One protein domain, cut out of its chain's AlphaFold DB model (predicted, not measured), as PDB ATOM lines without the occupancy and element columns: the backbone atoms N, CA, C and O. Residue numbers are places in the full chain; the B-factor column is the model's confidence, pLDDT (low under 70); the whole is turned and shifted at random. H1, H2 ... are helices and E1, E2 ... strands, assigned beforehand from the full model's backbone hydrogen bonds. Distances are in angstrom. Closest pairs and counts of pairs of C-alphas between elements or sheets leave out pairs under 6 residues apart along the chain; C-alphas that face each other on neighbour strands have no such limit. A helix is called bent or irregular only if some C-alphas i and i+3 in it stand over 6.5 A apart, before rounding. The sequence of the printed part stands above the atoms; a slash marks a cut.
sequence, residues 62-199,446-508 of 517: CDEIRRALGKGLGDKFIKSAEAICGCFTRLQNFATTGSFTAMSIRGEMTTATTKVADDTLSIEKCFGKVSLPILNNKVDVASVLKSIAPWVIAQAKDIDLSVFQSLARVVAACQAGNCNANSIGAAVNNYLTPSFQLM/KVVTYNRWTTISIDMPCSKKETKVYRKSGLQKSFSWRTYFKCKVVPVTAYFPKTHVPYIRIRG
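Overview. This is residues 62 to 199 and 446 to 508 of the 517 residues of an uncharacterized protein of Fusarium oxysporum Fo47 (UniProt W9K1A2). A long two-stranded ribbon makes the length: E2 runs on into E3, and E4 and E5 come back beside them; the hairpin E3 and E4 is an arm whose tip, residues 471 to 476, sticks out. Toward the other end H2b crosses over E5 and E2, H4, H6 and H7 follow, each packed on the one before, and E1 joins E5; H1 and H2a pack near the arm's base. The 201 printed residues, with seven named helices and five named strands in the order H1 to H5, E1, H6, H7, E2 to E5, are of mixed class, with antiparallel sheets E1-E5-E2 and E3-E4. The whole is only just loose, close to extended, with a radius of gyration of the C-alphas of 24.3 A and spans of 96 by 46 by 27 A.

Arrangement. H1, residues 62 to 69, touches H2a, residues 71 to 79, closest at C-alphas Arg 66 and Gly 74, 4.2 A. H2, residues 71 to 96, was assigned as one helix by its hydrogen bonds but is bent, with C-alphas 79 and 82 7.5 A apart; H2a and H2b, residues 82 to 96, stand at a steep tilt of 56 degrees. H2b is on the strongly twisted sheet of E1, residues 151 to 155, E5, residues 492 to 507, and E2, residues 446 to 456, at a height of 8.5 A. H3, residues 101 to 104, and H5, residues 138 to 141, are on it too. H4, residues 111 to 128, touches H2b with residues 120 to 127 alone, closest at C-alphas Cys 87 and Ile 123, 5.3 A. H6, residues 161 to 175, touches H4 at a shallow tilt of 28 degrees, opposite ways, closest at C-alphas Thr 111 and Ala 172, 4.9 A. H6 and H7, residues 181 to 199, form a helical hairpin. H4, H6 and H7 only graze the sheet. E5 bends by 52 degrees at residue 497; N 448 and O 501 of E2 and E5 are 3.0 A apart, N 152 and O 506 of E1 and E5 2.8 A. E3, residues 459 to 472, and E4, residues 475 to 488, form a hairpin, with N 466 and O 481 at 2.8 A. Every O i to N i+4 pair is within hydrogen-bond range in H1, H2a, H4 and H6, 9 of 11 in H2b and 13 of 15 in H7; H3 and H5 are too short for one.

Along the chain. C-alpha 62 begins H1 at (368.828, 373.212, 291.585), and C-alpha 507 ends E5, 43.4 A long, at (330.342, 325.437, 278.651). E4 spans 40.4 A.

Size, cuts and confidence. Residues 200 to 445 are cut out, with 13.2 A between C-alphas 199 and 446. No printed residue is under 70 in pLDDT.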
ATOM      1  N   CYS A  62     368.413 374.606 291.715       89.38
ATOM      2  CA  CYS A  62     368.828 373.212 291.585       89.38
ATOM      3  C   CYS A  62     369.933 372.885 292.595       89.38
ATOM      4  O   CYS A  62     369.906 371.824 293.218       89.38
ATOM      5  N   ASP A  63     370.859 373.811 292.825       90.50
ATOM      6  CA  ASP A  63     371.914 373.654 293.825       90.50
ATOM      7  C   ASP A  63     371.386 373.677 295.259       90.50
ATOM      8  O   ASP A  63     371.896 372.946 296.109       90.50
ATOM      9  N   GLU A  64     370.354 374.472 295.548       89.50
ATOM     10  CA  GLU A  64     369.645 374.407 296.832       89.50
ATOM     11  C   GLU A  64     368.921 373.065 297.016       89.50
ATOM     12  O   GLU A  64     368.998 372.469 298.088       89.50
ATOM     13  N   ILE A  65     368.285 372.523 295.970       89.06
ATOM     14  CA  ILE A  65     367.643 371.199 296.014       89.06
ATOM     15  C   ILE A  65     368.683 370.091 296.236       89.06
ATOM     16  O   ILE A  65     368.478 369.211 297.077       89.06
ATOM     17  N   ARG A  66     369.822 370.139 295.533       93.12
ATOM     18  CA  ARG A  66     370.947 369.207 295.734       93.12
ATOM     19  C   ARG A  66     371.517 369.299 297.141       93.12
ATOM     20  O   ARG A  66     371.877 368.270 297.705       93.12
ATOM     21  N   ARG A  67     371.590 370.500 297.718       89.81
ATOM     22  CA  ARG A  67     372.010 370.689 299.113       89.81
ATOM     23  C   ARG A  67     370.982 370.141 300.097       89.81
ATOM     24  O   ARG A  67     371.370 369.466 301.043       89.81
ATOM     25  N   ALA A  68     369.692 370.363 299.852       89.88
ATOM     26  CA  ALA A  68     368.619 369.901 300.725       89.88
ATOM     27  C   ALA A  68     368.457 368.371 300.727       89.88
ATOM     28  O   ALA A  68     368.239 367.787 301.784       89.88
ATOM     29  N   LEU A  69     368.554 367.717 299.563       89.25
ATOM     30  CA  LEU A  69     368.328 366.272 299.406       89.25
ATOM     31  C   LEU A  69     369.614 365.431 299.393       89.25
ATOM     32  O   LEU A  69     369.546 364.207 299.512       89.25
ATOM     33  N   GLY A  70     370.774 366.068 299.231       90.25
ATOM     34  CA  GLY A  70     372.021 365.423 298.823       90.25
ATOM     35  C   GLY A  70     372.101 365.269 297.298       90.25
ATOM     36  O   GLY A  70     371.089 365.055 296.630       90.25
ATOM     37  N   LYS A  71     373.313 365.356 296.727       87.75
ATOM     38  CA  LYS A  71     373.546 365.421 295.266       87.75
ATOM     39  C   LYS A  71     372.831 364.309 294.486       87.75
ATOM     40  O   LYS A  71     372.115 364.597 293.536       87.75
ATOM     41  N   GLY A  72     372.949 363.055 294.930       87.00
ATOM     42  CA  GLY A  72     372.356 361.907 294.233       87.00
ATOM     43  C   GLY A  72     370.822 361.917 294.179       87.00
ATOM     44  O   GLY A  72     370.246 361.630 293.131       87.00
ATOM     45  N   LEU A  73     370.148 362.259 295.283       85.25
ATOM     46  CA  LEU A  73     368.681 362.357 295.322       85.25
ATOM     47  C   LEU A  73     368.185 363.652 294.673       85.25
ATOM     48  O   LEU A  73     367.184 363.627 293.963       85.25
ATOM     49  N   GLY A  74     368.908 364.758 294.861       87.56
ATOM     50  CA  GLY A  74     368.616 366.042 294.231       87.56
ATOM     51  C   GLY A  74     368.649 365.961 292.708       87.56
ATOM     52  O   GLY A  74     367.694 366.382 292.063       87.56
ATOM     53  N   ASP A  75     369.680 365.343 292.127       88.19
ATOM     54  CA  ASP A  75     369.781 365.169 290.673       88.19
ATOM     55  C   ASP A  75     368.653 364.292 290.111       88.19
ATOM     56  O   ASP A  75     368.121 364.585 289.040       88.19
ATOM     57  N   LYS A  76     368.251 363.240 290.837       85.19
ATOM     58  CA  LYS A  76     367.091 362.415 290.463       85.19
ATOM     59  C   LYS A  76     365.795 363.221 290.522       85.19
ATOM     60  O   LYS A  76     365.045 363.212 289.554       85.19
ATOM     61  N   PHE A  77     365.557 363.957 291.609       86.62
ATOM     62  CA  PHE A  77     364.362 364.788 291.753       86.62
ATOM     63  C   PHE A  77     364.269 365.845 290.649       86.62
ATOM     64  O   PHE A  77     363.224 365.962 290.022       86.62
ATOM     65  N   ILE A  78     365.356 366.572 290.368       87.75
ATOM     66  CA  ILE A  78     365.386 367.613 289.327       87.75
ATOM     67  C   ILE A  78     365.042 367.015 287.959       87.75
ATOM     68  O   ILE A  78     364.200 367.557 287.247       87.75
ATOM     69  N   LYS A  79     365.633 365.863 287.610       86.44
ATOM     70  CA  LYS A  79     365.326 365.154 286.356       86.44
ATOM     71  C   LYS A  79     363.885 364.643 286.299       86.44
ATOM     72  O   LYS A  79     363.304 364.588 285.221       86.44
ATOM     73  N   SER A  80     363.308 364.279 287.441       86.50
ATOM     74  CA  SER A  80     361.944 363.753 287.543       86.50
ATOM     75  C   SER A  80     360.878 364.813 287.838       86.50
ATOM     76  O   SER A  80     359.698 364.472 287.906       86.50
ATOM     77  N   ALA A  81     361.258 366.085 287.993       86.38
ATOM     78  CA  ALA A  81     360.370 367.141 288.470       86.38
ATOM     79  C   ALA A  81     359.148 367.341 287.561       86.38
ATOM     80  O   ALA A  81     358.039 367.479 288.066       86.38
ATOM     81  N   GLU A  82     359.313 367.287 286.235       88.62
ATOM     82  CA  GLU A  82     358.188 367.365 285.288       88.62
ATOM     83  C   GLU A  82     357.225 366.178 285.452       88.62
ATOM     84  O   GLU A  82     356.005 366.352 285.491       88.62
ATOM     85  N   ALA A  83     357.760 364.968 285.619       89.25
ATOM     86  CA  ALA A  83     356.951 363.770 285.787       89.25
ATOM     87  C   ALA A  83     356.167 363.781 287.107       89.25
ATOM     88  O   ALA A  83     354.985 363.441 287.122       89.25
ATOM     89  N   ILE A  84     356.792 364.225 288.200       86.81
ATOM     90  CA  ILE A  84     356.184 364.280 289.537       86.81
ATOM     91  C   ILE A  84     355.217 365.468 289.662       86.81
ATOM     92  O   ILE A  84     354.066 365.299 290.049       86.81
ATOM     93  N   CYS A  85     355.661 366.681 289.337       85.69
ATOM     94  CA  CYS A  85     354.885 367.900 289.583       85.69
ATOM     95  C   CYS A  85     353.910 368.235 288.445       85.69
ATOM     96  O   CYS A  85     352.936 368.948 288.680       85.69
ATOM     97  N   GLY A  86     354.154 367.740 287.227       89.94
ATOM     98  CA  GLY A  86     353.310 367.982 286.056       89.94
ATOM     99  C   GLY A  86     352.465 366.770 285.666       89.94
ATOM    100  O   GLY A  86     351.239 366.833 285.656       89.94
ATOM    101  N   CYS A  87     353.097 365.649 285.325       94.19
ATOM    102  CA  CYS A  87     352.376 364.502 284.763       94.19
ATOM    103  C   CYS A  87     351.555 363.747 285.820       94.19
ATOM    104  O   CYS A  87     350.390 363.432 285.582       94.19
ATOM    105  N   PHE A  88     352.115 363.513 287.008       92.88
ATOM    106  CA  PHE A  88     351.408 362.827 288.090       92.88
ATOM    107  C   PHE A  88     350.250 363.647 288.651       92.88
ATOM    108  O   PHE A  88     349.169 363.101 288.853       92.88
ATOM    109  N   THR A  89     350.420 364.957 288.824       90.69
ATOM    110  CA  THR A  89     349.328 365.841 289.260       90.69
ATOM    111  C   THR A  89     348.187 365.876 288.239       90.69
ATOM    112  O   THR A  89     347.019 365.776 288.615       90.69
ATOM    113  N   ARG A  90     348.495 365.909 286.933       93.56
ATOM    114  CA  ARG A  90     347.483 365.774 285.870       93.56
ATOM    115  C   ARG A  90     346.762 364.428 285.925       93.56
ATOM    116  O   ARG A  90     345.540 364.399 285.814       93.56
ATOM    117  N   LEU A  91     347.492 363.329 286.127       94.31
ATOM    118  CA  LEU A  91     346.898 361.997 286.274       94.31
ATOM    119  C   LEU A  91     345.959 361.930 287.484       94.31
ATOM    120  O   LEU A  91     344.839 361.436 287.374       94.31
ATOM    121  N   GLN A  92     346.392 362.472 288.623       91.56
ATOM    122  CA  GLN A  92     345.593 362.545 289.841       91.56
ATOM    123  C   GLN A  92     344.309 363.357 289.623       91.56
ATOM    124  O   GLN A  92     343.236 362.933 290.051       91.56
ATOM    125  N   ASN A  93     344.387 364.474 288.897       90.88
ATOM    126  CA  ASN A  93     343.213 365.269 288.535       90.88
ATOM    127  C   ASN A  93     342.249 364.493 287.628       90.88
ATOM    128  O   ASN A  93     341.042 364.531 287.855       90.88
ATOM    129  N   PHE A  94     342.741 363.741 286.638       89.94
ATOM    130  CA  PHE A  94     341.865 362.901 285.812       89.94
ATOM    131  C   PHE A  94     341.176 361.801 286.627       89.94
ATOM    132  O   PHE A  94     339.977 361.566 286.454       89.94
ATOM    133  N   ALA A  95     341.915 361.156 287.532       86.88
ATOM    134  CA  ALA A  95     341.382 360.100 288.384       86.88
ATOM    135  C   ALA A  95     340.314 360.629 289.358       86.88
ATOM    136  O   ALA A  95     339.263 360.013 289.511       86.88
ATOM    137  N   THR A  96     340.550 361.787 289.980       86.81
ATOM    138  CA  THR A  96     339.654 362.368 290.998       86.81
ATOM    139  C   THR A  96     338.418 363.050 290.415       86.81
ATOM    140  O   THR A  96     337.368 363.039 291.047       86.81
ATOM    141  N   THR A  97     338.496 363.584 289.194       86.00
ATOM    142  CA  THR A  97     337.342 364.207 288.513       86.00
ATOM    143  C   THR A  97     336.428 363.196 287.815       86.00
ATOM    144  O   THR A  97     335.452 363.581 287.176       86.00
ATOM    145  N   GLY A  98     336.735 361.897 287.893       83.31
ATOM    146  CA  GLY A  98     335.952 360.849 287.238       83.31
ATOM    147  C   GLY A  98     336.117 360.805 285.715       83.31
ATOM    148  O   GLY A  98     335.357 360.098 285.050       83.31
ATOM    149  N   SER A  99     337.125 361.487 285.159       86.62
ATOM    150  CA  SER A  99     337.384 361.562 283.710       86.62
ATOM    151  C   SER A  99     337.603 360.188 283.064       86.62
ATOM    152  O   SER A  99     337.342 359.995 281.878       86.62
ATOM    153  N   PHE A 100     338.039 359.199 283.850       90.00
ATOM    154  CA  PHE A 100     338.247 357.830 283.381       90.00
ATOM    155  C   PHE A 100     337.003 356.943 283.426       90.00
ATOM    156  O   PHE A 100     337.067 355.835 282.903       90.00
ATOM    157  N   THR A 101     335.883 357.381 284.006       87.62
ATOM    158  CA  THR A 101     334.691 356.539 284.230       87.62
ATOM    159  C   THR A 101     334.147 355.946 282.928       87.62
ATOM    160  O   THR A 101     333.964 354.732 282.822       87.62
ATOM    161  N   ALA A 102     333.950 356.795 281.915       88.06
ATOM    162  CA  ALA A 102     333.456 356.397 280.596       88.06
ATOM    163  C   ALA A 102     334.356 355.337 279.944       88.06
ATOM    164  O   ALA A 102     333.880 354.326 279.436       88.06
ATOM    165  N   MET A 103     335.671 355.537 280.036       90.88
ATOM    166  CA  MET A 103     336.672 354.658 279.438       90.88
ATOM    167  C   MET A 103     336.900 353.372 280.239       90.88
ATOM    168  O   MET A 103     337.036 352.317 279.645       90.88
ATOM    169  N   SER A 104     336.934 353.442 281.569       88.31
ATOM    170  CA  SER A 104     337.399 352.355 282.447       88.31
ATOM    171  C   SER A 104     336.297 351.448 282.972       88.31
ATOM    172  O   SER A 104     336.568 350.308 283.332       88.31
ATOM    173  N   ILE A 105     335.082 351.977 283.120       84.56
ATOM    174  CA  ILE A 105     333.938 351.219 283.645       84.56
ATOM    175  C   ILE A 105     333.017 350.831 282.498       84.56
ATOM    176  O   ILE A 105     332.594 349.682 282.407       84.56
ATOM    177  N   ARG A 106     332.711 351.787 281.615       85.19
ATOM    178  CA  ARG A 106     331.760 351.573 280.517       85.19
ATOM    179  C   ARG A 106     332.434 351.161 279.205       85.19
ATOM    180  O   ARG A 106     331.758 350.649 278.317       85.19
ATOM    181  N   GLY A 107     333.753 351.343 279.090       89.62
ATOM    182  CA  GLY A 107     334.516 351.017 277.885       89.62
ATOM    183  C   GLY A 107     334.085 351.822 276.657       89.62
ATOM    184  O   GLY A 107     334.205 351.312 275.549       89.62
ATOM    185  N   GLU A 108     333.525 353.020 276.837       93.31
ATOM    186  CA  GLU A 108     332.879 353.810 275.780       93.31
ATOM    187  C   GLU A 108     333.879 354.365 274.765       93.31
ATOM    188  O   GLU A 108     334.856 355.015 275.133       93.31
ATOM    189  N   MET A 109     333.586 354.197 273.478       90.19
ATOM    190  CA  MET A 109     334.376 354.709 272.359       90.19
ATOM    191  C   MET A 109     333.705 355.948 271.774       90.19
ATOM    192  O   MET A 109     332.747 355.869 271.007       90.19
ATOM    193  N   THR A 110     334.200 357.112 272.178       86.94
ATOM    194  CA  THR A 110     333.671 358.425 271.799       86.94
ATOM    195  C   THR A 110     334.824 359.387 271.551       86.94
ATOM    196  O   THR A 110     335.940 359.172 272.023       86.94
ATOM    197  N   THR A 111     334.556 360.512 270.894       86.88
ATOM    198  CA  THR A 111     335.542 361.594 270.745       86.88
ATOM    199  C   THR A 111     336.093 362.079 272.093       86.88
ATOM    200  O   THR A 111     337.284 362.368 272.209       86.88
ATOM    201  N   ALA A 112     335.255 362.119 273.137       88.19
ATOM    202  CA  ALA A 112     335.670 362.525 274.477       88.19
ATOM    203  C   ALA A 112     336.657 361.523 275.096       88.19
ATOM    204  O   ALA A 112     337.716 361.923 275.583       88.19
ATOM    205  N   THR A 113     336.352 360.223 275.036       90.75
ATOM    206  CA  THR A 113     337.244 359.186 275.579       90.75
ATOM    207  C   THR A 113     338.531 359.047 274.775       90.75
ATOM    208  O   THR A 113     339.578 358.805 275.369       90.75
ATOM    209  N   THR A 114     338.504 359.315 273.468       89.56
ATOM    210  CA  THR A 114     339.717 359.418 272.645       89.56
ATOM    211  C   THR A 114     340.651 360.525 273.135       89.56
ATOM    212  O   THR A 114     341.845 360.283 273.301       89.56
ATOM    213  N   LYS A 115     340.123 361.724 273.420       90.00
ATOM    214  CA  LYS A 115     340.935 362.843 273.929       90.00
ATOM    215  C   LYS A 115     341.569 362.507 275.280       90.00
ATOM    216  O   LYS A 115     342.760 362.727 275.474       90.00
ATOM    217  N   VAL A 116     340.784 361.918 276.186       91.94
ATOM    218  CA  VAL A 116     341.282 361.462 277.493       91.94
ATOM    219  C   VAL A 116     342.375 360.405 277.323       91.94
ATOM    220  O   VAL A 116     343.389 360.461 278.020       91.94
ATOM    221  N   ALA A 117     342.216 359.464 276.389       93.38
ATOM    222  CA  ALA A 117     343.231 358.453 276.114       93.38
ATOM    223  C   ALA A 117     344.534 359.067 275.571       93.38
ATOM    224  O   ALA A 117     345.615 358.692 276.022       93.38
ATOM    225  N   ASP A 118     344.443 360.053 274.674       92.69
ATOM    226  CA  ASP A 118     345.601 360.780 274.139       92.69
ATOM    227  C   ASP A 118     346.366 361.555 275.219       92.69
ATOM    228  O   ASP A 118     347.593 361.435 275.320       92.69
ATOM    229  N   ASP A 119     345.649 362.283 276.076       93.12
ATOM    230  CA  ASP A 119     346.247 362.978 277.218       93.12
ATOM    231  C   ASP A 119     346.912 361.994 278.191       93.12
ATOM    232  O   ASP A 119     348.012 362.244 278.689       93.12
ATOM    233  N   THR A 120     346.285 360.839 278.424       94.12
ATOM    234  CA  THR A 120     346.815 359.810 279.329       94.12
ATOM    235  C   THR A 120     348.061 359.131 278.759       94.12
ATOM    236  O   THR A 120     349.020 358.904 279.495       94.12
ATOM    237  N   LEU A 121     348.118 358.866 277.451       94.31
ATOM    238  CA  LEU A 121     349.319 358.327 276.798       94.31
ATOM    239  C   LEU A 121     350.499 359.305 276.877       94.31
ATOM    240  O   LEU A 121     351.649 358.883 277.006       94.31
ATOM    241  N   SER A 122     350.232 360.613 276.823       94.19
ATOM    242  CA  SER A 122     351.256 361.640 277.053       94.19
ATOM    243  C   SER A 122     351.836 361.552 278.472       94.19
ATOM    244  O   SER A 122     353.056 361.606 278.655       94.19
ATOM    245  N   ILE A 123     350.980 361.311 279.472       94.50
ATOM    246  CA  ILE A 123     351.393 361.078 280.865       94.50
ATOM    247  C   ILE A 123     352.214 359.781 280.982       94.50
ATOM    248  O   ILE A 123     353.273 359.797 281.608       94.50
ATOM    249  N   GLU A 124     351.802 358.676 280.349       94.00
ATOM    250  CA  GLU A 124     352.576 357.421 280.372       94.00
ATOM    251  C   GLU A 124     353.983 357.599 279.785       94.00
ATOM    252  O   GLU A 124     354.971 357.170 280.385       94.00
ATOM    253  N   LYS A 125     354.105 358.305 278.653       93.12
ATOM    254  CA  LYS A 125     355.408 358.642 278.054       93.12
ATOM    255  C   LYS A 125     356.263 359.490 278.991       93.12
ATOM    256  O   LYS A 125     357.468 359.268 279.096       93.12
ATOM    257  N   CYS A 126     355.649 360.453 279.674       93.44
ATOM    258  CA  CYS A 126     356.319 361.301 280.653       93.44
ATOM    259  C   CYS A 126     356.899 360.487 281.822       93.44
ATOM    260  O   CYS A 126     358.046 360.702 282.208       93.44
ATOM    261  N   PHE A 127     356.160 359.497 282.329       91.81
ATOM    262  CA  PHE A 127     356.659 358.578 283.358       91.81
ATOM    263  C   PHE A 127     357.758 357.653 282.836       91.81
ATOM    264  O   PHE A 127     358.746 357.425 283.535       91.81
ATOM    265  N   GLY A 128     357.638 357.185 281.590       89.19
ATOM    266  CA  GLY A 128     358.651 356.360 280.935       89.19
ATOM    267  C   GLY A 128     360.026 357.035 280.857       89.19
ATOM    268  O   GLY A 128     361.032 356.384 281.132       89.19
ATOM    269  N   LYS A 129     360.081 358.351 280.586       89.00
ATOM    270  CA  LYS A 129     361.339 359.134 280.531       89.00
ATOM    271  C   LYS A 129     362.148 359.099 281.829       89.00
ATOM    272  O   LYS A 129     363.359 359.294 281.800       89.00
ATOM    273  N   VAL A 130     361.479 358.893 282.959       87.38
ATOM    274  CA  VAL A 130     362.081 358.917 284.301       87.38
ATOM    275  C   VAL A 130     361.989 357.560 284.999       87.38
ATOM    276  O   VAL A 130     362.253 357.469 286.195       87.38
ATOM    277  N   SER A 131     361.595 356.517 284.259       85.38
ATOM    278  CA  SER A 131     361.418 355.149 284.758       85.38
ATOM    279  C   SER A 131     360.496 355.048 285.982       85.38
ATOM    280  O   SER A 131     360.712 354.209 286.857       85.38
ATOM    281  N   LEU A 132     359.458 355.891 286.057       87.06
ATOM    282  CA  LEU A 132     358.427 355.754 287.087       87.06
ATOM    283  C   LEU A 132     357.558 354.525 286.772       87.06
ATOM    284  O   LEU A 132     356.986 354.454 285.680       87.06
ATOM    285  N   PRO A 133     357.446 353.553 287.695       89.56
ATOM    286  CA  PRO A 133     356.744 352.310 287.420       89.56
ATOM    287  C   PRO A 133     355.232 352.531 287.333       89.56
ATOM    288  O   PRO A 133     354.641 353.266 288.131       89.56
ATOM    289  N   ILE A 134     354.602 351.832 286.389       93.19
ATOM    290  CA  ILE A 134     353.150 351.672 286.322       93.19
ATOM    291  C   ILE A 134     352.835 350.243 286.756       93.19
ATOM    292  O   ILE A 134     353.109 349.281 286.038       93.19
ATOM    293  N   LEU A 135     352.284 350.120 287.954       94.69
ATOM    294  CA  LEU A 135     351.868 348.866 288.563       94.69
ATOM    295  C   LEU A 135     350.463 348.487 288.084       94.69
ATOM    296  O   LEU A 135     349.709 349.324 287.580       94.69
ATOM    297  N   ASN A 136     350.111 347.213 288.230       95.50
ATOM    298  CA  ASN A 136     348.784 346.704 287.909       95.50
ATOM    299  C   ASN A 136     348.416 345.522 288.807       95.50
ATOM    300  O   ASN A 136     349.296 344.880 289.378       95.50
ATOM    301  N   ASN A 137     347.121 345.221 288.894       94.50
ATOM    302  CA  ASN A 137     346.607 344.082 289.650       94.50
ATOM    303  C   ASN A 137     345.984 343.010 288.747       94.50
ATOM    304  O   ASN A 137     344.962 342.415 289.080       94.50
ATOM    305  N   LYS A 138     346.588 342.744 287.584       93.12
ATOM    306  CA  LYS A 138     346.085 341.717 286.660       93.12
ATOM    307  C   LYS A 138     345.981 340.331 287.315       93.12
ATOM    308  O   LYS A 138     345.101 339.552 286.961       93.12
ATOM    309  N   VAL A 139     346.851 340.034 288.281       90.75
ATOM    310  CA  VAL A 139     346.841 338.767 289.030       90.75
ATOM    311  C   VAL A 139     345.527 338.574 289.799       90.75
ATOM    312  O   VAL A 139     345.009 337.461 289.825       90.75
ATOM    313  N   ASP A 140     344.922 339.646 290.319       89.50
ATOM    314  CA  ASP A 140     343.671 339.580 291.090       89.50
ATOM    315  C   ASP A 140     342.480 339.111 290.241       89.50
ATOM    316  O   ASP A 140     341.519 338.550 290.762       89.50
ATOM    317  N   VAL A 141     342.536 339.324 288.921       88.38
ATOM    318  CA  VAL A 141     341.479 338.911 287.982       88.38
ATOM    319  C   VAL A 141     341.798 337.602 287.258       88.38
ATOM    320  O   VAL A 141     341.000 337.139 286.443       88.38
ATOM    321  N   ALA A 142     342.939 336.974 287.556       86.50
ATOM    322  CA  ALA A 142     343.372 335.746 286.894       86.50
ATOM    323  C   ALA A 142     342.427 334.563 287.159       86.50
ATOM    324  O   ALA A 142     342.237 333.728 286.280       86.50
ATOM    325  N   SER A 143     341.790 334.508 288.336       83.88
ATOM    326  CA  SER A 143     340.816 333.463 288.681       83.88
ATOM    327  C   SER A 143     339.584 333.482 287.771       83.88
ATOM    328  O   SER A 143     339.095 332.424 287.391       83.88
ATOM    329  N   VAL A 144     339.129 334.670 287.359       85.19
ATOM    330  CA  VAL A 144     338.002 334.854 286.425       85.19
ATOM    331  C   VAL A 144     338.369 334.395 285.012       85.19
ATOM    332  O   VAL A 144     337.510 333.947 284.257       85.19
ATOM    333  N   LEU A 145     339.647 334.512 284.654       87.38
ATOM    334  CA  LEU A 145     340.182 334.172 283.336       87.38
ATOM    335  C   LEU A 145     340.710 332.731 283.254       87.38
ATOM    336  O   LEU A 145     341.245 332.328 282.223       87.38
ATOM    337  N   LYS A 146     340.556 331.946 284.323       86.81
ATOM    338  CA  LYS A 146     340.987 330.551 284.375       86.81
ATOM    339  C   LYS A 146     339.862 329.629 283.908       86.81
ATOM    340  O   LYS A 146     338.730 329.737 284.370       86.81
ATOM    341  N   SER A 147     340.190 328.672 283.042       82.88
ATOM    342  CA  SER A 147     339.291 327.559 282.722       82.88
ATOM    343  C   SER A 147     339.119 326.668 283.953       82.88
ATOM    344  O   SER A 147     340.086 326.081 284.441       82.88
ATOM    345  N   ILE A 148     337.891 326.591 284.459       81.56
ATOM    346  CA  ILE A 148     337.485 325.720 285.564       81.56
ATOM    347  C   ILE A 148     336.284 324.939 285.055       81.56
ATOM    348  O   ILE A 148     335.298 325.549 284.637       81.56
ATOM    349  N   ALA A 149     336.372 323.607 285.075       79.31
ATOM    350  CA  ALA A 149     335.297 322.744 284.603       79.31
ATOM    351  C   ALA A 149     333.954 323.145 285.251       79.31
ATOM    352  O   ALA A 149     333.917 323.416 286.453       79.31
ATOM    353  N   PRO A 150     332.860 323.239 284.473       84.25
ATOM    354  CA  PRO A 150     332.718 322.846 283.063       84.25
ATOM    355  C   PRO A 150     333.009 323.975 282.043       84.25
ATOM    356  O   PRO A 150     332.666 323.845 280.868       84.25
ATOM    357  N   TRP A 151     333.595 325.097 282.467       90.00
ATOM    358  CA  TRP A 151     333.848 326.269 281.624       90.00
ATOM    359  C   TRP A 151     335.259 326.291 281.033       90.00
ATOM    360  O   TRP A 151     336.269 326.234 281.736       90.00
ATOM    361  N   VAL A 152     335.313 326.490 279.721       93.12
ATOM    362  CA  VAL A 152     336.520 326.805 278.961       93.12
ATOM    363  C   VAL A 152     336.557 328.307 278.695       93.12
ATOM    364  O   VAL A 152     335.587 328.875 278.191       93.12
ATOM    365  N   ILE A 153     337.670 328.960 279.028       94.81
ATOM    366  CA  ILE A 153     337.874 330.394 278.807       94.81
ATOM    367  C   ILE A 153     338.788 330.614 277.598       94.81
ATOM    368  O   ILE A 153     339.937 330.178 277.582       94.81
ATOM    369  N   ALA A 154     338.282 331.330 276.596       95.25
ATOM    370  CA  ALA A 154     339.048 331.841 275.467       95.25
ATOM    371  C   ALA A 154     339.326 333.333 275.686       95.25
ATOM    372  O   ALA A 154     338.482 334.189 275.408       95.25
ATOM    373  N   GLN A 155     340.502 333.640 276.229       95.56
ATOM    374  CA  GLN A 155     340.927 335.005 276.527       95.56
ATOM    375  C   GLN A 155     341.493 335.694 275.275       95.56
ATOM    376  O   GLN A 155     342.384 335.161 274.616       95.56
ATOM    377  N   ALA A 156     341.002 336.899 274.974       95.69
ATOM    378  CA  ALA A 156     341.565 337.768 273.944       95.69
ATOM    379  C   ALA A 156     342.801 338.522 274.463       95.69
ATOM    380  O   ALA A 156     343.105 338.527 275.659       95.69
ATOM    381  N   LYS A 157     343.499 339.233 273.573       96.00
ATOM    382  CA  LYS A 157     344.576 340.133 273.994       96.00
ATOM    383  C   LYS A 157     344.011 341.249 274.884       96.00
ATOM    384  O   LYS A 157     342.893 341.723 274.665       96.00
ATOM    385  N   ASP A 158     344.797 341.696 275.860       95.62
ATOM    386  CA  ASP A 158     344.479 342.883 276.654       95.62
ATOM    387  C   ASP A 158     344.287 344.106 275.736       95.62
ATOM    388  O   ASP A 158     345.103 344.385 274.856       95.62
ATOM    389  N   ILE A 159     343.219 344.862 275.972       96.19
ATOM    390  CA  ILE A 159     343.006 346.195 275.409       96.19
ATOM    391  C   ILE A 159     343.604 347.186 276.403       96.19
ATOM    392  O   ILE A 159     342.918 347.706 277.291       96.19
ATOM    393  N   ASP A 160     344.918 347.373 276.285       93.50
ATOM    394  CA  ASP A 160     345.644 348.426 276.989       93.50
ATOM    395  C   ASP A 160     345.260 349.822 276.464       93.50
ATOM    396  O   ASP A 160     344.450 349.974 275.546       93.50
ATOM    397  N   LEU A 161     345.838 350.866 277.060       93.19
ATOM    398  CA  LEU A 161     345.515 352.246 276.706       93.19
ATOM    399  C   LEU A 161     345.828 352.579 275.235       93.19
ATOM    400  O   LEU A 161     345.091 353.340 274.611       93.19
ATOM    401  N   SER A 162     346.893 352.002 274.673       93.19
ATOM    402  CA  SER A 162     347.299 352.230 273.282       93.19
ATOM    403  C   SER A 162     346.312 351.581 272.312       93.19
ATOM    404  O   SER A 162     345.833 352.220 271.373       93.19
ATOM    405  N   VAL A 163     345.933 350.328 272.578       95.38
ATOM    406  CA  VAL A 163     344.920 349.613 271.793       95.38
ATOM    407  C   VAL A 163     343.569 350.318 271.894       95.38
ATOM    408  O   VAL A 163     342.929 350.556 270.869       95.38
ATOM    409  N   PHE A 164     343.151 350.698 273.105       95.31
ATOM    410  CA  PHE A 164     341.908 351.434 273.317       95.31
ATOM    411  C   PHE A 164     341.876 352.719 272.491       95.31
ATOM    412  O   PHE A 164     340.912 352.969 271.773       95.31
ATOM    413  N   GLN A 165     342.943 353.516 272.563       94.31
ATOM    414  CA  GLN A 165     343.049 354.769 271.831       94.31
ATOM    415  C   GLN A 165     342.986 354.554 270.314       94.31
ATOM    416  O   GLN A 165     342.269 355.282 269.631       94.31
ATOM    417  N   SER A 166     343.673 353.534 269.795       94.25
ATOM    418  CA  SER A 166     343.641 353.189 268.370       94.25
ATOM    419  C   SER A 166     342.215 352.880 267.895       94.25
ATOM    420  O   SER A 166     341.750 353.433 266.896       94.25
ATOM    421  N   LEU A 167     341.476 352.069 268.661       94.19
ATOM    422  CA  LEU A 167     340.080 351.725 268.372       94.19
ATOM    423  C   LEU A 167     339.144 352.938 268.514       94.19
ATOM    424  O   LEU A 167     338.327 353.206 267.634       94.19
ATOM    425  N   ALA A 168     339.284 353.718 269.586       93.38
ATOM    426  CA  ALA A 168     338.443 354.885 269.838       93.38
ATOM    427  C   ALA A 168     338.655 355.990 268.786       93.38
ATOM    428  O   ALA A 168     337.697 356.652 268.382       93.38
ATOM    429  N   ARG A 169     339.883 356.154 268.272       92.69
ATOM    430  CA  ARG A 169     340.198 357.098 267.187       92.69
ATOM    431  C   ARG A 169     339.477 356.767 265.895       92.69
ATOM    432  O   ARG A 169     338.929 357.678 265.281       92.69
ATOM    433  N   VAL A 170     339.456 355.500 265.478       92.69
ATOM    434  CA  VAL A 170     338.775 355.127 264.228       92.69
ATOM    435  C   VAL A 170     337.257 355.277 264.345       92.69
ATOM    436  O   VAL A 170     336.614 355.704 263.387       92.69
ATOM    437  N   VAL A 171     336.691 355.027 265.533       91.56
ATOM    438  CA  VAL A 171     335.276 355.304 265.829       91.56
ATOM    439  C   VAL A 171     334.991 356.805 265.771       91.56
ATOM    440  O   VAL A 171     334.100 357.225 265.035       91.56
ATOM    441  N   ALA A 172     335.771 357.624 266.483       90.25
ATOM    442  CA  ALA A 172     335.588 359.075 266.530       90.25
ATOM    443  C   ALA A 172     335.768 359.733 265.151       90.25
ATOM    444  O   ALA A 172     334.962 360.573 264.755       90.25
ATOM    445  N   ALA A 173     336.785 359.321 264.386       90.12
ATOM    446  CA  ALA A 173     337.002 359.801 263.024       90.12
ATOM    447  C   ALA A 173     335.809 359.470 262.121       90.12
ATOM    448  O   ALA A 173     335.364 360.318 261.351       90.12
ATOM    449  N   CYS A 174     335.257 358.264 262.252       89.25
ATOM    450  CA  CYS A 174     334.110 357.854 261.459       89.25
ATOM    451  C   CYS A 174     332.819 358.593 261.858       89.25
ATOM    452  O   CYS A 174     332.074 359.032 260.984       89.25
ATOM    453  N   GLN A 175     332.596 358.833 263.156       85.19
ATOM    454  CA  GLN A 175     331.498 359.678 263.652       85.19
ATOM    455  C   GLN A 175     331.593 361.125 263.146       85.19
ATOM    456  O   GLN A 175     330.570 361.758 262.905       85.19
ATOM    457  N   ALA A 176     332.808 361.633 262.935       86.56
ATOM    458  CA  ALA A 176     333.061 362.948 262.349       86.56
ATOM    459  C   ALA A 176     332.968 362.977 260.806       86.56
ATOM    460  O   ALA A 176     333.334 363.977 260.195       86.56
ATOM    461  N   GLY A 177     332.526 361.891 260.160       85.50
ATOM    462  CA  GLY A 177     332.401 361.786 258.700       85.50
ATOM    463  C   GLY A 177     333.669 361.326 257.968       85.50
ATOM    464  O   GLY A 177     333.614 361.037 256.775       85.50
ATOM    465  N   ASN A 178     334.792 361.153 258.669       88.62
ATOM    466  CA  ASN A 178     336.098 360.785 258.106       88.62
ATOM    467  C   ASN A 178     336.393 359.277 258.243       88.62
ATOM    468  O   ASN A 178     337.452 358.866 258.722       88.62
ATOM    469  N   CYS A 179     335.444 358.420 257.850       88.00
ATOM    470  CA  CYS A 179     335.574 356.959 257.952       88.00
ATOM    471  C   CYS A 179     336.598 356.393 256.945       88.00
ATOM    472  O   CYS A 179     336.229 356.017 255.830       88.00
ATOM    473  N   ASN A 180     337.872 356.274 257.330       89.81
ATOM    474  CA  ASN A 180     338.902 355.645 256.496       89.81
ATOM    475  C   ASN A 180     338.934 354.115 256.680       89.81
ATOM    476  O   ASN A 180     339.245 353.617 257.764       89.81
ATOM    477  N   ALA A 181     338.655 353.368 255.608       87.94
ATOM    478  CA  ALA A 181     338.596 351.906 255.639       87.94
ATOM    479  C   ALA A 181     339.934 351.239 255.998       87.94
ATOM    480  O   ALA A 181     339.948 350.282 256.771       87.94
ATOM    481  N   ASN A 182     341.052 351.768 255.496       89.31
ATOM    482  CA  ASN A 182     342.382 351.213 255.751       89.31
ATOM    483  C   ASN A 182     342.788 351.409 257.215       89.31
ATOM    484  O   ASN A 182     343.285 350.479 257.845       89.31
ATOM    485  N   SER A 183     342.528 352.590 257.783       90.56
ATOM    486  CA  SER A 183     342.796 352.867 259.199       90.56
ATOM    487  C   SER A 183     341.930 352.011 260.124       90.56
ATOM    488  O   SER A 183     342.445 351.474 261.103       90.56
ATOM    489  N   ILE A 184     340.641 351.839 259.799       91.12
ATOM    490  CA  ILE A 184     339.727 350.952 260.536       91.12
ATOM    491  C   ILE A 184     340.233 349.509 260.489       91.12
ATOM    492  O   ILE A 184     340.400 348.885 261.537       91.12
ATOM    493  N   GLY A 185     340.513 348.999 259.285       89.19
ATOM    494  CA  GLY A 185     341.022 347.647 259.089       89.19
ATOM    495  C   GLY A 185     342.316 347.416 259.863       89.19
ATOM    496  O   GLY A 185     342.414 346.448 260.608       89.19
ATOM    497  N   ALA A 186     343.278 348.337 259.777       90.88
ATOM    498  CA  ALA A 186     344.535 348.239 260.514       90.88
ATOM    499  C   ALA A 186     344.326 348.230 262.038       90.88
ATOM    500  O   ALA A 186     344.848 347.350 262.719       90.88
ATOM    501  N   ALA A 187     343.546 349.168 262.586       92.31
ATOM    502  CA  ALA A 187     343.313 349.262 264.028       92.31
ATOM    503  C   ALA A 187     342.635 348.000 264.588       92.31
ATOM    504  O   ALA A 187     343.080 347.453 265.598       92.31
ATOM    505  N   VAL A 188     341.594 347.514 263.906       92.00
ATOM    506  CA  VAL A 188     340.847 346.322 264.319       92.00
ATOM    507  C   VAL A 188     341.687 345.056 264.131       92.00
ATOM    508  O   VAL A 188     341.794 344.258 265.062       92.00
ATOM    509  N   ASN A 189     342.360 344.881 262.991       89.88
ATOM    510  CA  ASN A 189     343.140 343.670 262.706       89.88
ATOM    511  C   ASN A 189     344.378 343.542 263.600       89.88
ATOM    512  O   ASN A 189     344.720 342.425 263.996       89.88
ATOM    513  N   ASN A 190     345.011 344.661 263.971       92.75
ATOM    514  CA  ASN A 190     346.130 344.677 264.921       92.75
ATOM    515  C   ASN A 190     345.726 344.163 266.309       92.75
ATOM    516  O   ASN A 190     346.567 343.653 267.052       92.75
ATOM    517  N   TYR A 191     344.444 344.284 266.661       94.75
ATOM    518  CA  TYR A 191     343.893 343.713 267.881       94.75
ATOM    519  C   TYR A 191     343.391 342.276 267.688       94.75
ATOM    520  O   TYR A 191     343.731 341.388 268.476       94.75
ATOM    521  N   LEU A 192     342.596 342.029 266.644       93.19
ATOM    522  CA  LEU A 192     341.949 340.737 266.423       93.19
ATOM    523  C   LEU A 192     342.949 339.631 266.100       93.19
ATOM    524  O   LEU A 192     342.828 338.546 266.654       93.19
ATOM    525  N   THR A 193     343.961 339.894 265.269       92.50
ATOM    526  CA  THR A 193     344.945 338.876 264.863       92.50
ATOM    527  C   THR A 193     345.622 338.201 266.064       92.50
ATOM    528  O   THR A 193     345.505 336.980 266.192       92.50
ATOM    529  N   PRO A 194     346.271 338.935 266.993       94.88
ATOM    530  CA  PRO A 194     346.848 338.309 268.179       94.88
ATOM    531  C   PRO A 194     345.785 337.797 269.161       94.88
ATOM    532  O   PRO A 194     346.038 336.837 269.881       94.88
ATOM    533  N   SER A 195     344.585 338.387 269.195       95.75
ATOM    534  CA  SER A 195     343.497 337.873 270.038       95.75
ATOM    535  C   SER A 195     343.041 336.486 269.589       95.75
ATOM    536  O   SER A 195     342.926 335.589 270.416       95.75
ATOM    537  N   PHE A 196     342.864 336.262 268.285       94.25
ATOM    538  CA  PHE A 196     342.502 334.951 267.750       94.25
ATOM    539  C   PHE A 196     343.591 333.903 267.968       94.25
ATOM    540  O   PHE A 196     343.257 332.746 268.191       94.25
ATOM    541  N   GLN A 197     344.872 334.282 267.963       93.44
ATOM    542  CA  GLN A 197     345.956 333.355 268.311       93.44
ATOM    543  C   GLN A 197     345.821 332.821 269.746       93.44
ATOM    544  O   GLN A 197     346.099 331.651 269.988       93.44
ATOM    545  N   LEU A 198     345.363 333.656 270.685       94.81
ATOM    546  CA  LEU A 198     345.135 333.262 272.080       94.81
ATOM    547  C   LEU A 198     343.809 332.508 272.270       94.81
ATOM    548  O   LEU A 198     343.732 331.561 273.048       94.81
ATOM    549  N   MET A 199     342.763 332.923 271.555       94.94
ATOM    550  CA  MET A 199     341.408 332.390 271.715       94.94
ATOM    551  C   MET A 199     341.160 331.089 270.950       94.94
ATOM    552  O   MET A 199     340.275 330.324 271.328       94.94
ATOM    553  N   LYS A 446     332.300 338.266 277.675       95.38
ATOM    554  CA  LYS A 446     332.501 339.119 278.849       95.38
ATOM    555  C   LYS A 446     333.773 339.936 278.718       95.38
ATOM    556  O   LYS A 446     334.663 339.639 277.927       95.38
ATOM    557  N   VAL A 447     333.844 340.994 279.516       95.31
ATOM    558  CA  VAL A 447     335.027 341.839 279.641       95.31
ATOM    559  C   VAL A 447     335.320 341.978 281.122       95.31
ATOM    560  O   VAL A 447     334.470 342.447 281.877       95.31
ATOM    561  N   VAL A 448     336.510 341.561 281.544       95.12
ATOM    562  CA  VAL A 448     337.014 341.856 282.888       95.12
ATOM    563  C   VAL A 448     337.960 343.047 282.813       95.12
ATOM    564  O   VAL A 448     338.580 343.294 281.777       95.12
ATOM    565  N   THR A 449     338.052 343.815 283.893       95.12
ATOM    566  CA  THR A 449     338.940 344.977 283.967       95.12
ATOM    567  C   THR A 449     339.873 344.860 285.155       95.12
ATOM    568  O   THR A 449     339.488 344.320 286.190       95.12
ATOM    569  N   TYR A 450     341.087 345.385 285.018       95.19
ATOM    570  CA  TYR A 450     342.035 345.486 286.124       95.19
ATOM    571  C   TYR A 450     342.599 346.901 286.231       95.19
ATOM    572  O   TYR A 450     342.664 347.657 285.255       95.19
ATOM    573  N   ASN A 451     342.970 347.273 287.450       94.69
ATOM    574  CA  ASN A 451     343.489 348.586 287.780       94.69
ATOM    575  C   ASN A 451     344.956 348.703 287.379       94.69
ATOM    576  O   ASN A 451     345.738 347.752 287.467       94.69
ATOM    577  N   ARG A 452     345.328 349.923 287.008       95.06
ATOM    578  CA  ARG A 452     346.707 350.348 286.803       95.06
ATOM    579  C   ARG A 452     346.944 351.591 287.641       95.06
ATOM    580  O   ARG A 452     346.063 352.443 287.734       95.06
ATOM    581  N   TRP A 453     348.098 351.697 288.276       94.94
ATOM    582  CA  TRP A 453     348.409 352.841 289.127       94.94
ATOM    583  C   TRP A 453     349.904 353.099 289.173       94.94
ATOM    584  O   TRP A 453     350.722 352.252 288.824       94.94
ATOM    585  N   THR A 454     350.262 354.287 289.629       93.81
ATOM    586  CA  THR A 454     351.622 354.590 290.053       93.81
ATOM    587  C   THR A 454     351.575 355.192 291.448       93.81
ATOM    588  O   THR A 454     350.597 355.847 291.819       93.81
ATOM    589  N   THR A 455     352.627 354.964 292.224       91.31
ATOM    590  CA  THR A 455     352.746 355.487 293.581       91.31
ATOM    591  C   THR A 455     354.029 356.289 293.682       91.31
ATOM    592  O   THR A 455     355.118 355.770 293.435       91.31
ATOM    593  N   ILE A 456     353.903 357.555 294.067       86.38
ATOM    594  CA  ILE A 456     355.047 358.398 294.392       86.38
ATOM    595  C   ILE A 456     355.293 358.300 295.889       86.38
ATOM    596  O   ILE A 456     354.477 358.732 296.698       86.38
ATOM    597  N   SER A 457     356.445 357.740 296.241       83.12
ATOM    598  CA  SER A 457     356.977 357.698 297.600       83.12
ATOM    599  C   SER A 457     358.459 358.047 297.535       83.12
ATOM    600  O   SER A 457     359.319 357.167 297.515       83.12
ATOM    601  N   ILE A 458     358.753 359.342 297.440       78.31
ATOM    602  CA  ILE A 458     360.117 359.863 297.326       78.31
ATOM    603  C   ILE A 458     360.343 360.985 298.336       78.31
ATOM    604  O   ILE A 458     359.409 361.676 298.750       78.31
ATOM    605  N   ASP A 459     361.606 361.188 298.691       84.00
ATOM    606  CA  ASP A 459     362.024 362.387 299.403       84.00
ATOM    607  C   ASP A 459     361.923 363.599 298.467       84.00
ATOM    608  O   ASP A 459     362.464 363.582 297.360       84.00
ATOM    609  N   MET A 460     361.233 364.650 298.909       85.19
ATOM    610  CA  MET A 460     361.027 365.877 298.138       85.19
ATOM    611  C   MET A 460     361.695 367.080 298.815       85.19
ATOM    612  O   MET A 460     361.878 367.084 300.039       85.19
ATOM    613  N   PRO A 461     362.078 368.117 298.048       87.69
ATOM    614  CA  PRO A 461     362.581 369.353 298.618       87.69
ATOM    615  C   PRO A 461     361.396 370.199 299.096       87.69
ATOM    616  O   PRO A 461     360.739 370.883 298.312       87.69
ATOM    617  N   CYS A 462     361.116 370.171 300.396       87.69
ATOM    618  CA  CYS A 462     360.143 371.074 300.998       87.69
ATOM    619  C   CYS A 462     360.752 372.464 301.177       87.69
ATOM    620  O   CYS A 462     361.944 372.597 301.444       87.69
ATOM    621  N   SER A 463     359.927 373.508 301.069       89.31
ATOM    622  CA  SER A 463     360.359 374.887 301.318       89.31
ATOM    623  C   SER A 463     359.687 375.456 302.560       89.31
ATOM    624  O   SER A 463     358.495 375.246 302.781       89.31
ATOM    625  N   LYS A 464     360.437 376.229 303.346       91.06
ATOM    626  CA  LYS A 464     359.898 377.107 304.392       91.06
ATOM    627  C   LYS A 464     360.389 378.531 304.163       91.06
ATOM    628  O   LYS A 464     361.461 378.743 303.596       91.06
ATOM    629  N   LYS A 465     359.589 379.509 304.582       92.75
ATOM    630  CA  LYS A 465     359.962 380.925 304.533       92.75
ATOM    631  C   LYS A 465     360.685 381.282 305.828       92.75
ATOM    632  O   LYS A 465     360.078 381.247 306.892       92.75
ATOM    633  N   GLU A 466     361.956 381.640 305.733       91.56
ATOM    634  CA  GLU A 466     362.717 382.190 306.851       91.56
ATOM    635  C   GLU A 466     362.714 383.713 306.770       91.56
ATOM    636  O   GLU A 466     362.719 384.291 305.684       91.56
ATOM    637  N   THR A 467     362.659 384.377 307.924       92.88
ATOM    638  CA  THR A 467     362.720 385.838 308.017       92.88
ATOM    639  C   THR A 467     363.778 386.220 309.027       92.88
ATOM    640  O   THR A 467     363.716 385.796 310.179       92.88
ATOM    641  N   LYS A 468     364.733 387.056 308.614       91.19
ATOM    642  CA  LYS A 468     365.752 387.602 309.508       91.19
ATOM    643  C   LYS A 468     365.636 389.104 309.594       91.19
ATOM    644  O   LYS A 468     365.445 389.813 308.607       91.19
ATOM    645  N   VAL A 469     365.765 389.570 310.822       91.50
ATOM    646  CA  VAL A 469     365.732 390.975 311.179       91.50
ATOM    647  C   VAL A 469     367.171 391.448 311.349       91.50
ATOM    648  O   VAL A 469     367.880 390.992 312.242       91.50
ATOM    649  N   TYR A 470     367.610 392.361 310.487       89.19
ATOM    650  CA  TYR A 470     368.938 392.961 310.543       89.19
ATOM    651  C   TYR A 470     368.869 394.264 311.332       89.19
ATOM    652  O   TYR A 470     368.057 395.140 311.024       89.19
ATOM    653  N   ARG A 471     369.734 394.390 312.342       88.81
ATOM    654  CA  ARG A 471     369.856 395.579 313.190       88.81
ATOM    655  C   ARG A 471     371.261 396.153 313.066       88.81
ATOM    656  O   ARG A 471     372.236 395.427 313.235       88.81
ATOM    657  N   LYS A 472     371.372 397.448 312.766       84.56
ATOM    658  CA  LYS A 472     372.654 398.170 312.730       84.56
ATOM    659  C   LYS A 472     372.422 399.643 313.040       84.56
ATOM    660  O   LYS A 472     371.552 400.265 312.439       84.56
ATOM    661  N   SER A 473     373.201 400.196 313.971       82.00
ATOM    662  CA  SER A 473     373.167 401.625 314.331       82.00
ATOM    663  C   SER A 473     371.759 402.152 314.668       82.00
ATOM    664  O   SER A 473     371.371 403.216 314.198       82.00
ATOM    665  N   GLY A 474     370.976 401.388 315.441       80.69
ATOM    666  CA  GLY A 474     369.611 401.760 315.858       80.69
ATOM    667  C   GLY A 474     368.526 401.610 314.782       80.69
ATOM    668  O   GLY A 474     367.351 401.788 315.079       80.69
ATOM    669  N   LEU A 475     368.891 401.247 313.550       85.00
ATOM    670  CA  LEU A 475     367.956 400.955 312.465       85.00
ATOM    671  C   LEU A 475     367.644 399.453 312.412       85.00
ATOM    672  O   LEU A 475     368.484 398.622 312.772       85.00
ATOM    673  N   GLN A 476     366.455 399.102 311.914       88.94
ATOM    674  CA  GLN A 476     366.022 397.719 311.713       88.94
ATOM    675  C   GLN A 476     365.417 397.535 310.318       88.94
ATOM    676  O   GLN A 476     364.629 398.362 309.864       88.94
ATOM    677  N   LYS A 477     365.755 396.431 309.645       90.44
ATOM    678  CA  LYS A 477     365.110 396.007 308.395       90.44
ATOM    679  C   LYS A 477     364.995 394.485 308.356       90.44
ATOM    680  O   LYS A 477     365.947 393.788 308.700       90.44
ATOM    681  N   SER A 478     363.839 393.963 307.959       90.62
ATOM    682  CA  SER A 478     363.614 392.525 307.788       90.62
ATOM    683  C   SER A 478     363.787 392.107 306.334       90.62
ATOM    684  O   SER A 478     363.436 392.853 305.420       90.62
ATOM    685  N   PHE A 479     364.286 390.895 306.127       92.38
ATOM    686  CA  PHE A 479     364.299 390.242 304.824       92.38
ATOM    687  C   PHE A 479     363.861 388.791 304.984       92.38
ATOM    688  O   PHE A 479     364.253 388.129 305.949       92.38
ATOM    689  N   SER A 480     363.040 388.316 304.049       91.38
ATOM    690  CA  SER A 480     362.553 386.942 304.031       91.38
ATOM    691  C   SER A 480     363.030 386.222 302.780       91.38
ATOM    692  O   SER A 480     362.959 386.779 301.688       91.38
ATOM    693  N   TRP A 481     363.441 384.968 302.928       89.56
ATOM    694  CA  TRP A 481     363.840 384.097 301.822       89.56
ATOM    695  C   TRP A 481     363.292 382.685 302.033       89.56
ATOM    696  O   TRP A 481     362.758 382.361 303.095       89.56
ATOM    697  N   ARG A 482     363.376 381.844 301.000       89.38
ATOM    698  CA  ARG A 482     363.012 380.427 301.101       89.38
ATOM    699  C   ARG A 482     364.251 379.599 301.394       89.38
ATOM    700  O   ARG A 482     365.272 379.776 300.742       89.38
ATOM    701  N   THR A 483     364.128 378.676 302.334       88.50
ATOM    702  CA  THR A 483     365.114 377.616 302.565       88.50
ATOM    703  C   THR A 483     364.483 376.275 302.248       88.50
ATOM    704  O   THR A 483     363.303 376.069 302.558       88.50
ATOM    705  N   TYR A 484     365.275 375.368 301.686       90.12
ATOM    706  CA  TYR A 484     364.824 374.036 301.311       90.12
ATOM    707  C   TYR A 484     365.368 372.995 302.278       90.12
ATOM    708  O   TYR A 484     366.499 373.095 302.749       90.12
ATOM    709  N   PHE A 485     364.550 372.002 302.591       88.75
ATOM    710  CA  PHE A 485     364.927 370.890 303.449       88.75
ATOM    711  C   PHE A 485     364.302 369.601 302.930       88.75
ATOM    712  O   PHE A 485     363.276 369.610 302.247       88.75
ATOM    713  N   LYS A 486     364.940 368.480 303.255       90.00
ATOM    714  CA  LYS A 486     364.437 367.153 302.923       90.00
ATOM    715  C   LYS A 486     363.158 366.863 303.703       90.00
ATOM    716  O   LYS A 486     363.162 366.917 304.931       90.00
ATOM    717  N   CYS A 487     362.088 366.513 303.001       86.31
ATOM    718  CA  CYS A 487     360.860 366.018 303.608       86.31
ATOM    719  C   CYS A 487     360.417 364.720 302.936       86.31
ATOM    720  O   CYS A 487     360.600 364.529 301.732       86.31
ATOM    721  N   LYS A 488     359.817 363.828 303.724       82.19
ATOM    722  CA  LYS A 488     359.216 362.601 303.213       82.19
ATOM    723  C   LYS A 488     357.749 362.871 302.920       82.19
ATOM    724  O   LYS A 488     356.986 363.174 303.835       82.19
ATOM    725  N   VAL A 489     357.364 362.779 301.654       76.06
ATOM    726  CA  VAL A 489     355.955 362.880 301.269       76.06
ATOM    727  C   VAL A 489     355.308 361.517 301.490       76.06
ATOM    728  O   VAL A 489     355.880 360.487 301.126       76.06
ATOM    729  N   VAL A 490     354.143 361.512 302.142       80.31
ATOM    730  CA  VAL A 490     353.327 360.301 302.319       80.31
ATOM    731  C   VAL A 490     353.069 359.693 300.938       80.31
ATOM    732  O   VAL A 490     352.809 360.461 300.012       80.31
ATOM    733  N   PRO A 491     353.137 358.360 300.770       84.75
ATOM    734  CA  PRO A 491     352.885 357.736 299.480       84.75
ATOM    735  C   PRO A 491     351.564 358.216 298.876       84.75
ATOM    736  O   PRO A 491     350.499 358.022 299.462       84.75
ATOM    737  N   VAL A 492     351.638 358.848 297.705       88.50
ATOM    738  CA  VAL A 492     350.456 359.275 296.951       88.50
ATOM    739  C   VAL A 492     350.304 358.345 295.761       88.50
ATOM    740  O   VAL A 492     351.238 358.176 294.976       88.50
ATOM    741  N   THR A 493     349.124 357.749 295.620       92.06
ATOM    742  CA  THR A 493     348.788 356.868 294.499       92.06
ATOM    743  C   THR A 493     347.881 357.598 293.520       92.06
ATOM    744  O   THR A 493     346.892 358.210 293.921       92.06
ATOM    745  N   ALA A 494     348.201 357.506 292.232       92.94
ATOM    746  CA  ALA A 494     347.350 357.974 291.150       92.94
ATOM    747  C   ALA A 494     346.992 356.796 290.240       92.94
ATOM    748  O   ALA A 494     347.854 355.997 289.861       92.94
ATOM    749  N   TYR A 495     345.708 356.689 289.901       93.62
ATOM    750  CA  TYR A 495     345.190 355.612 289.070       93.62
ATOM    751  C   TYR A 495     345.183 356.011 287.603       93.62
ATOM    752  O   TYR A 495     344.786 357.115 287.238       93.62
ATOM    753  N   PHE A 496     345.591 355.066 286.772       94.75
ATOM    754  CA  PHE A 496     345.357 355.085 285.342       94.75
ATOM    755  C   PHE A 496     343.961 354.539 285.036       94.75
ATOM    756  O   PHE A 496     343.359 353.850 285.868       94.75
ATOM    757  N   PRO A 497     343.446 354.798 283.829       93.56
ATOM    758  CA  PRO A 497     342.289 354.080 283.339       93.56
ATOM    759  C   PRO A 497     342.528 352.569 283.345       93.56
ATOM    760  O   PRO A 497     343.650 352.091 283.137       93.56
ATOM    761  N   LYS A 498     341.455 351.818 283.585       94.75
ATOM    762  CA  LYS A 498     341.522 350.359 283.654       94.75
ATOM    763  C   LYS A 498     341.835 349.757 282.288       94.75
ATOM    764  O   LYS A 498     341.337 350.222 281.261       94.75
ATOM    765  N   THR A 499     342.610 348.678 282.298       95.56
ATOM    766  CA  THR A 499     342.793 347.822 281.120       95.56
ATOM    767  C   THR A 499     341.640 346.836 281.031       95.56
ATOM    768  O   THR A 499     341.152 346.358 282.057       95.56
ATOM    769  N   HIS A 500     341.226 346.514 279.808       96.19
ATOM    770  CA  HIS A 500     340.123 345.597 279.550       96.19
ATOM    771  C   HIS A 500     340.650 344.293 278.972       96.19
ATOM    772  O   HIS A 500     341.530 344.294 278.116       96.19
ATOM    773  N   VAL A 501     340.082 343.179 279.411       95.75
ATOM    774  CA  VAL A 501     340.397 341.851 278.898       95.75
ATOM    775  C   VAL A 501     339.094 341.211 278.435       95.75
ATOM    776  O   VAL A 501     338.333 340.694 279.261       95.75
ATOM    777  N   PRO A 502     338.782 341.292 277.132       96.62
ATOM    778  CA  PRO A 502     337.686 340.536 276.554       96.62
ATOM    779  C   PRO A 502     337.978 339.036 276.617       96.62
ATOM    780  O   PRO A 502     339.102 338.592 276.385       96.62
ATOM    781  N   TYR A 503     336.961 338.244 276.921       96.81
ATOM    782  CA  TYR A 503     337.031 336.794 276.858       96.81
ATOM    783  C   TYR A 503     335.677 336.193 276.489       96.81
ATOM    784  O   TYR A 503     334.617 336.787 276.709       96.81
ATOM    785  N   ILE A 504     335.724 334.987 275.939       96.00
ATOM    786  CA  ILE A 504     334.557 334.134 275.750       96.00
ATOM    787  C   ILE A 504     334.647 333.017 276.783       96.00
ATOM    788  O   ILE A 504     335.704 332.406 276.931       96.00
ATOM    789  N   ARG A 505     333.550 332.731 277.479       94.94
ATOM    790  CA  ARG A 505     333.420 331.510 278.277       94.94
ATOM    791  C   ARG A 505     332.465 330.545 277.595       94.94
ATOM    792  O   ARG A 505     331.380 330.948 277.182       94.94
ATOM    793  N   ILE A 506     332.880 329.291 277.471       94.62
ATOM    794  CA  ILE A 506     332.147 328.236 276.774       94.62
ATOM    795  C   ILE A 506     331.973 327.059 277.729       94.62
ATOM    796  O   ILE A 506     332.952 326.494 278.206       94.62
ATOM    797  N   ARG A 507     330.727 326.689 278.005       90.62
ATOM    798  CA  ARG A 507     330.342 325.437 278.651       90.62
ATOM    799  C   ARG A 507     329.784 324.566 277.544       90.62
ATOM    800  O   ARG A 507     328.727 324.878 277.014       90.62
ATOM    801  N   GLY A 508     330.526 323.555 277.114       76.81
ATOM    802  CA  GLY A 508     330.174 322.887 275.864       76.81
ATOM    803  C   GLY A 508     330.919 321.595 275.573       76.81
ATOM    804  O   GLY A 508     331.001 321.220 274.414       76.81
TER     805      GLY A 508